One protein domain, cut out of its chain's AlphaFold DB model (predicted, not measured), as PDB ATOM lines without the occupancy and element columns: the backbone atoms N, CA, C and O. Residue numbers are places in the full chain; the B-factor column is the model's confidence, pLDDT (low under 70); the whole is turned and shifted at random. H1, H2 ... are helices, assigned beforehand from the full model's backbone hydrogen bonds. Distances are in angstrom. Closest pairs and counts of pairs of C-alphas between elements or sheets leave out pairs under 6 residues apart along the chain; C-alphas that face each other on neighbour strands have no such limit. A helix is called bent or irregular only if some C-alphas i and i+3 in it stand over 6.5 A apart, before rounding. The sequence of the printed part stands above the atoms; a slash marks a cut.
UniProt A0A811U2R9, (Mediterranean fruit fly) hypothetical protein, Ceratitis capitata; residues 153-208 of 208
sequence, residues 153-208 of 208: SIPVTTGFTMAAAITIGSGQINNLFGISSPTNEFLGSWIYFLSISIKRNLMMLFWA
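What this domain is: This is residues 153 to 208 of the 208 residues of the protein "(Mediterranean fruit fly) hypothetical protein" of Ceratitis capitata (UniProt A0A811U2R9). Two long helices, H1 and H3, run on nearly end to end as a bent rod, meeting where H1 ends and H3 begins, while the short H2 and the loop of residues 177 to 185 make a small knob at the joint. Residues 153 to 165 stick out at one end and residues 197 to 208 at the other, and these two arms make the length. The printed part has 56 residues with three named helices in the order H1, H2, H3 and no named strand, an all-helix class. It is only just extended, close to loose, with a radius of gyration of the C-alphas of 15.5 A and spans of 57 by 18 by 15 A.

How they stand to each other: Start with H1, residues 154 to 171, and look at residues 167 to 171, which alone touch residues 186 to 190 of H3, residues 186 to 205. The closest C-alphas of the two helices, those of Gly 171 and Phe 186, are 5.2 A apart. H1 and H3 run the same way at a steep tilt of 37 degrees, only just past shallow. H2, residues 173 to 176, and H1 meet only through their link. H2 and H3 only just touch, with 3 pairs of C-alphas within 8 A, the closest being Asn 174 and Ser 189 at 6.5 A; H3 does this with residues 189 to 193 alone. In H1 and H3 every O i to N i+4 pair is within hydrogen-bond range; H2 is too short for such a pair.

Where its parts are: Find C-alpha 154 at (114.193, 147.062, 169.719); from there H1 runs 25.5 A to C-alpha 171. H2 follows, 5.2 A long. H3 begins at C-alpha 186, (120.589, 126.514, 157.484), and runs 29.1 A to C-alpha 205 at (137.201, 118.199, 135.131).

The domain as a whole: The C-alphas farthest apart, Ser 153 and Ala 208, the chain's last residue, are 57.0 A apart. The printed part has no cut; the link from H1 to H2 is tight and that from H2 to H3 short. Look for pLDDT under 70 at residues 178, 180 to 185, 187 to 188 and 206 to 208.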
ATOM      1  N   SER A 153     113.954 145.010 174.123       93.75
ATOM      2  CA  SER A 153     114.585 146.115 173.417       93.75
ATOM      3  C   SER A 153     114.473 145.935 171.900       93.75
ATOM      4  O   SER A 153     114.611 144.832 171.364       93.75
ATOM      5  N   ILE A 154     114.264 147.046 171.188       91.81
ATOM      6  CA  ILE A 154     114.193 147.062 169.719       91.81
ATOM      7  C   ILE A 154     115.413 146.365 169.079       91.81
ATOM      8  O   ILE A 154     115.190 145.546 168.189       91.81
ATOM      9  N   PRO A 155     116.670 146.576 169.540       94.06
ATOM     10  CA  PRO A 155     117.842 145.891 168.985       94.06
ATOM     11  C   PRO A 155     117.804 144.359 169.092       94.06
ATOM     12  O   PRO A 155     118.329 143.673 168.219       94.06
ATOM     13  N   VAL A 156     117.190 143.804 170.145       94.19
ATOM     14  CA  VAL A 156     117.083 142.346 170.322       94.19
ATOM     15  C   VAL A 156     116.076 141.772 169.333       94.19
ATOM     16  O   VAL A 156     116.375 140.796 168.645       94.19
ATOM     17  N   THR A 157     114.909 142.405 169.202       89.56
ATOM     18  CA  THR A 157     113.874 141.967 168.258       89.56
ATOM     19  C   THR A 157     114.347 142.087 166.811       89.56
ATOM     20  O   THR A 157     114.108 141.184 166.007       89.56
ATOM     21  N   THR A 158     115.056 143.163 166.459       91.25
ATOM     22  CA  THR A 158     115.619 143.323 165.111       91.25
ATOM     23  C   THR A 158     116.745 142.328 164.849       91.25
ATOM     24  O   THR A 158     116.734 141.694 163.797       91.25
ATOM     25  N   GLY A 159     117.652 142.103 165.807       94.12
ATOM     26  CA  GLY A 159     118.703 141.089 165.692       94.12
ATOM     27  C   GLY A 159     118.141 139.679 165.492       94.12
ATOM     28  O   GLY A 159     118.562 138.966 164.581       94.12
ATOM     29  N   PHE A 160     117.125 139.305 166.275       90.06
ATOM     30  CA  PHE A 160     116.418 138.033 166.116       90.06
ATOM     31  C   PHE A 160     115.748 137.917 164.740       90.06
ATOM     32  O   PHE A 160     115.884 136.898 164.066       90.06
ATOM     33  N   THR A 161     115.076 138.977 164.284       89.94
ATOM     34  CA  THR A 161     114.401 138.992 162.977       89.94
ATOM     35  C   THR A 161     115.398 138.884 161.819       89.94
ATOM     36  O   THR A 161     115.143 138.149 160.867       89.94
ATOM     37  N   MET A 162     116.555 139.554 161.898       91.06
ATOM     38  CA  MET A 162     117.623 139.444 160.895       91.06
ATOM     39  C   MET A 162     118.212 138.032 160.852       91.06
ATOM     40  O   MET A 162     118.377 137.475 159.767       91.06
ATOM     41  N   ALA A 163     118.479 137.427 162.013       88.12
ATOM     42  CA  ALA A 163     118.952 136.048 162.087       88.12
ATOM     43  C   ALA A 163     117.926 135.079 161.477       88.12
ATOM     44  O   ALA A 163     118.274 134.277 160.614       88.12
ATOM     45  N   ALA A 164     116.649 135.220 161.845       84.31
ATOM     46  CA  ALA A 164     115.569 134.422 161.281       84.31
ATOM     47  C   ALA A 164     115.455 134.591 159.758       84.31
ATOM     48  O   ALA A 164     115.333 133.597 159.046       84.31
ATOM     49  N   ALA A 165     115.551 135.819 159.241       86.38
ATOM     50  CA  ALA A 165     115.518 136.088 157.804       86.38
ATOM     51  C   ALA A 165     116.668 135.390 157.058       86.38
ATOM     52  O   ALA A 165     116.435 134.770 156.019       86.38
ATOM     53  N   ILE A 166     117.889 135.424 157.607       87.00
ATOM     54  CA  ILE A 166     119.054 134.727 157.041       87.00
ATOM     55  C   ILE A 166     118.846 133.207 157.063       87.00
ATOM     56  O   ILE A 166     119.116 132.535 156.064       87.00
ATOM     57  N   THR A 167     118.341 132.659 158.171       83.75
ATOM     58  CA  THR A 167     118.043 131.227 158.309       83.75
ATOM     59  C   THR A 167     116.993 130.772 157.301       83.75
ATOM     60  O   THR A 167     117.218 129.792 156.593       83.75
ATOM     61  N   ILE A 168     115.883 131.503 157.183       81.19
ATOM     62  CA  ILE A 168     114.797 131.188 156.250       81.19
ATOM     63  C   ILE A 168     115.291 131.296 154.806       81.19
ATOM     64  O   ILE A 168     115.113 130.356 154.037       81.19
ATOM     65  N   GLY A 169     115.949 132.401 154.441       81.25
ATOM     66  CA  GLY A 169     116.466 132.606 153.086       81.25
ATOM     67  C   GLY A 169     117.460 131.520 152.672       81.25
ATOM     68  O   GLY A 169     117.381 130.989 151.567       81.25
ATOM     69  N   SER A 170     118.337 131.116 153.592       80.12
ATOM     70  CA  SER A 170     119.280 130.019 153.359       80.12
ATOM     71  C   SER A 170     118.591 128.662 153.234       80.12
ATOM     72  O   SER A 170     118.975 127.870 152.381       80.12
ATOM     73  N   GLY A 171     117.558 128.394 154.040       73.69
ATOM     74  CA  GLY A 171     116.780 127.155 153.954       73.69
ATOM     75  C   GLY A 171     116.042 126.996 152.620       73.69
ATOM     76  O   GLY A 171     115.791 125.879 152.180       73.69
ATOM     77  N   GLN A 172     115.743 128.102 151.931       76.38
ATOM     78  CA  GLN A 172     115.068 128.089 150.630       76.38
ATOM     79  C   GLN A 172     116.022 128.078 149.421       76.38
ATOM     80  O   GLN A 172     115.552 127.955 148.289       76.38
ATOM     81  N   ILE A 173     117.348 128.156 149.619       75.94
ATOM     82  CA  ILE A 173     118.312 128.248 148.506       75.94
ATOM     83  C   ILE A 173     118.255 127.019 147.590       75.94
ATOM     84  O   ILE A 173     118.274 127.148 146.369       75.94
ATOM     85  N   ASN A 174     118.096 125.824 148.162       70.19
ATOM     86  CA  ASN A 174     118.020 124.583 147.393       70.19
ATOM     87  C   ASN A 174     116.740 124.507 146.551       70.19
ATOM     88  O   ASN A 174     116.805 124.116 145.386       70.19
ATOM     89  N   ASN A 175     115.611 124.977 147.095       73.44
ATOM     90  CA  ASN A 175     114.348 125.074 146.360       73.44
ATOM     91  C   ASN A 175     114.452 126.055 145.183       73.44
ATOM     92  O   ASN A 175     113.947 125.760 144.103       73.44
ATOM     93  N   LEU A 176     115.160 127.179 145.352       76.75
ATOM     94  CA  LEU A 176     115.366 128.163 144.281       76.75
ATOM     95  C   LEU A 176     116.180 127.596 143.106       76.75
ATOM     96  O   LEU A 176     115.895 127.904 141.952       76.75
ATOM     97  N   PHE A 177     117.174 126.749 143.391       74.75
ATOM     98  CA  PHE A 177     118.015 126.100 142.377       74.75
ATOM     99  C   PHE A 177     117.482 124.736 141.903       74.75
ATOM    100  O   PHE A 177     118.154 124.060 141.122       74.75
ATOM    101  N   GLY A 178     116.291 124.322 142.350       68.12
ATOM    102  CA  GLY A 178     115.660 123.060 141.950       68.12
ATOM    103  C   GLY A 178     116.361 121.801 142.474       68.12
ATOM    104  O   GLY A 178     116.196 120.722 141.908       68.12
ATOM    105  N   ILE A 179     117.159 121.921 143.538       73.62
ATOM    106  CA  ILE A 179     117.850 120.801 144.182       73.62
ATOM    107  C   ILE A 179     116.955 120.290 145.315       73.62
ATOM    108  O   ILE A 179     116.692 121.012 146.275       73.62
ATOM    109  N   SER A 180     116.501 119.037 145.236       64.19
ATOM    110  CA  SER A 180     115.735 118.409 146.318       64.19
ATOM    111  C   SER A 180     116.642 118.120 147.518       64.19
ATOM    112  O   SER A 180     117.269 117.066 147.598       64.19
ATOM    113  N   SER A 181     116.734 119.077 148.443       58.50
ATOM    114  CA  SER A 181     117.420 118.890 149.722       58.50
ATOM    115  C   SER A 181     116.491 118.184 150.718       58.50
ATOM    116  O   SER A 181     115.355 118.627 150.896       58.50
ATOM    117  N   PRO A 182     116.951 117.130 151.412       60.38
ATOM    118  CA  PRO A 182     116.182 116.473 152.471       60.38
ATOM    119  C   PRO A 182     116.078 117.313 153.757       60.38
ATOM    120  O   PRO A 182     115.322 116.956 154.654       60.38
ATOM    121  N   THR A 183     116.823 118.419 153.866       61.09
ATOM    122  CA  THR A 183     116.840 119.292 155.049       61.09
ATOM    123  C   THR A 183     116.568 120.747 154.679       61.09
ATOM    124  O   THR A 183     117.213 121.269 153.766       61.09
ATOM    125  N   ASN A 184     115.683 121.404 155.439       64.19
ATOM    126  CA  ASN A 184     115.392 122.848 155.358       64.19
ATOM    127  C   ASN A 184     116.210 123.681 156.367       64.19
ATOM    128  O   ASN A 184     116.001 124.886 156.508       64.19
ATOM    129  N   GLU A 185     117.134 123.048 157.091       69.00
ATOM    130  CA  GLU A 185     118.009 123.718 158.052       69.00
ATOM    131  C   GLU A 185     119.089 124.550 157.350       69.00
ATOM    132  O   GLU A 185     119.536 124.205 156.253       69.00
ATOM    133  N   PHE A 186     119.553 125.616 158.010       72.31
ATOM    134  CA  PHE A 186     120.589 126.514 157.484       72.31
ATOM    135  C   PHE A 186     121.861 125.747 157.092       72.31
ATOM    136  O   PHE A 186     122.255 125.756 155.927       72.31
ATOM    137  N   LEU A 187     122.484 125.040 158.043       69.00
ATOM    138  CA  LEU A 187     123.747 124.337 157.794       69.00
ATOM    139  C   LEU A 187     123.574 123.188 156.798       69.00
ATOM    140  O   LEU A 187     124.379 123.059 155.877       69.00
ATOM    141  N   GLY A 188     122.501 122.404 156.939       69.38
ATOM    142  CA  GLY A 188     122.190 121.310 156.018       69.38
ATOM    143  C   GLY A 188     122.040 121.799 154.578       69.38
ATOM    144  O   GLY A 188     122.625 121.217 153.666       69.38
ATOM    145  N   SER A 189     121.350 122.927 154.385       72.62
ATOM    146  CA  SER A 189     121.124 123.506 153.059       72.62
ATOM    147  C   SER A 189     122.416 123.966 152.383       72.62
ATOM    148  O   SER A 189     122.622 123.665 151.207       72.62
ATOM    149  N   TRP A 190     123.306 124.639 153.121       76.62
ATOM    150  CA  TRP A 190     124.591 125.115 152.596       76.62
ATOM    151  C   TRP A 190     125.578 123.979 152.318       76.62
ATOM    152  O   TRP A 190     126.245 123.991 151.284       76.62
ATOM    153  N   ILE A 191     125.654 122.977 153.199       75.75
ATOM    154  CA  ILE A 191     126.534 121.815 153.007       75.75
ATOM    155  C   ILE A 191     126.107 121.026 151.766       75.75
ATOM    156  O   ILE A 191     126.959 120.683 150.944       75.75
ATOM    157  N   TYR A 192     124.804 120.784 151.582       72.94
ATOM    158  CA  TYR A 192     124.290 120.099 150.393       72.94
ATOM    159  C   TYR A 192     124.574 120.878 149.109       72.94
ATOM    160  O   TYR A 192     125.063 120.305 148.131       72.94
ATOM    161  N   PHE A 193     124.324 122.187 149.122       75.56
ATOM    162  CA  PHE A 193     124.580 123.050 147.974       75.56
ATOM    163  C   PHE A 193     126.067 123.073 147.587       75.56
ATOM    164  O   PHE A 193     126.422 122.907 146.419       75.56
ATOM    165  N   LEU A 194     126.965 123.226 148.562       78.75
ATOM    166  CA  LEU A 194     128.405 123.224 148.309       78.75
ATOM    167  C   LEU A 194     128.894 121.850 147.847       78.75
ATOM    168  O   LEU A 194     129.660 121.771 146.889       78.75
ATOM    169  N   SER A 195     128.408 120.769 148.463       77.94
ATOM    170  CA  SER A 195     128.749 119.401 148.067       77.94
ATOM    171  C   SER A 195     128.353 119.117 146.618       77.94
ATOM    172  O   SER A 195     129.171 118.621 145.842       77.94
ATOM    173  N   ILE A 196     127.133 119.492 146.211       77.00
ATOM    174  CA  ILE A 196     126.672 119.267 144.838       77.00
ATOM    175  C   ILE A 196     127.432 120.140 143.843       77.00
ATOM    176  O   ILE A 196     127.804 119.661 142.774       77.00
ATOM    177  N   SER A 197     127.717 121.394 144.202       76.62
ATOM    178  CA  SER A 197     128.466 122.324 143.355       76.62
ATOM    179  C   SER A 197     129.898 121.832 143.122       76.62
ATOM    180  O   SER A 197     130.355 121.766 141.980       76.62
ATOM    181  N   ILE A 198     130.572 121.368 144.181       80.00
ATOM    182  CA  ILE A 198     131.905 120.754 144.111       80.00
ATOM    183  C   ILE A 198     131.867 119.483 143.264       80.00
ATOM    184  O   ILE A 198     132.686 119.330 142.360       80.00
ATOM    185  N   LYS A 199     130.896 118.594 143.499       79.25
ATOM    186  CA  LYS A 199     130.764 117.339 142.748       79.25
ATOM    187  C   LYS A 199     130.544 117.597 141.258       79.25
ATOM    188  O   LYS A 199     131.151 116.927 140.429       79.25
ATOM    189  N   ARG A 200     129.728 118.595 140.911       75.88
ATOM    190  CA  ARG A 200     129.450 118.982 139.523       75.88
ATOM    191  C   ARG A 200     130.685 119.571 138.837       75.88
ATOM    192  O   ARG A 200     130.936 119.259 137.680       75.88
ATOM    193  N   ASN A 201     131.477 120.369 139.553       77.19
ATOM    194  CA  ASN A 201     132.712 120.953 139.024       77.19
ATOM    195  C   ASN A 201     133.822 119.901 138.846       77.19
ATOM    196  O   ASN A 201     134.507 119.879 137.828       77.19
ATOM    197  N   LEU A 202     133.938 118.957 139.786       79.56
ATOM    198  CA  LEU A 202     134.874 117.836 139.682       79.56
ATOM    199  C   LEU A 202     134.521 116.898 138.516       79.56
ATOM    200  O   LEU A 202     135.404 116.415 137.819       79.56
ATOM    201  N   MET A 203     133.227 116.661 138.279       75.00
ATOM    202  CA  MET A 203     132.758 115.819 137.175       75.00
ATOM    203  C   MET A 203     133.047 116.448 135.805       75.00
ATOM    204  O   MET A 203     133.381 115.722 134.877       75.00
ATOM    205  N   MET A 204     132.995 117.780 135.692       75.06
ATOM    206  CA  MET A 204     133.407 118.491 134.473       75.06
ATOM    207  C   MET A 204     134.915 118.380 134.214       75.06
ATOM    208  O   MET A 204     135.313 118.252 133.064       75.06
ATOM    209  N   LEU A 205     135.746 118.364 135.261       72.38
ATOM    210  CA  LEU A 205     137.201 118.199 135.131       72.38
ATOM    211  C   LEU A 205     137.633 116.786 134.711       72.38
ATOM    212  O   LEU A 205     138.701 116.633 134.139       72.38
ATOM    213  N   PHE A 206     136.828 115.758 134.990       68.25
ATOM    214  CA  PHE A 206     137.085 114.383 134.533       68.25
ATOM    215  C   PHE A 206     136.545 114.094 133.120       68.25
ATOM    216  O   PHE A 206     136.794 113.014 132.586       68.25
ATOM    217  N   TRP A 207     135.784 115.024 132.537       54.50
ATOM    218  CA  TRP A 207     135.153 114.897 131.215       54.50
ATOM    219  C   TRP A 207     135.703 115.898 130.180       54.50
ATOM    220  O   TRP A 207     135.181 115.966 129.067       54.50
ATOM    221  N   ALA A 208     136.733 116.664 130.554       53.09
ATOM    222  CA  ALA A 208     137.526 117.550 129.701       53.09
ATOM    223  C   ALA A 208     138.936 116.973 129.535       53.09
ATOM    224  O   ALA A 208     139.492 117.113 128.424       53.09
TER     225      ALA A 208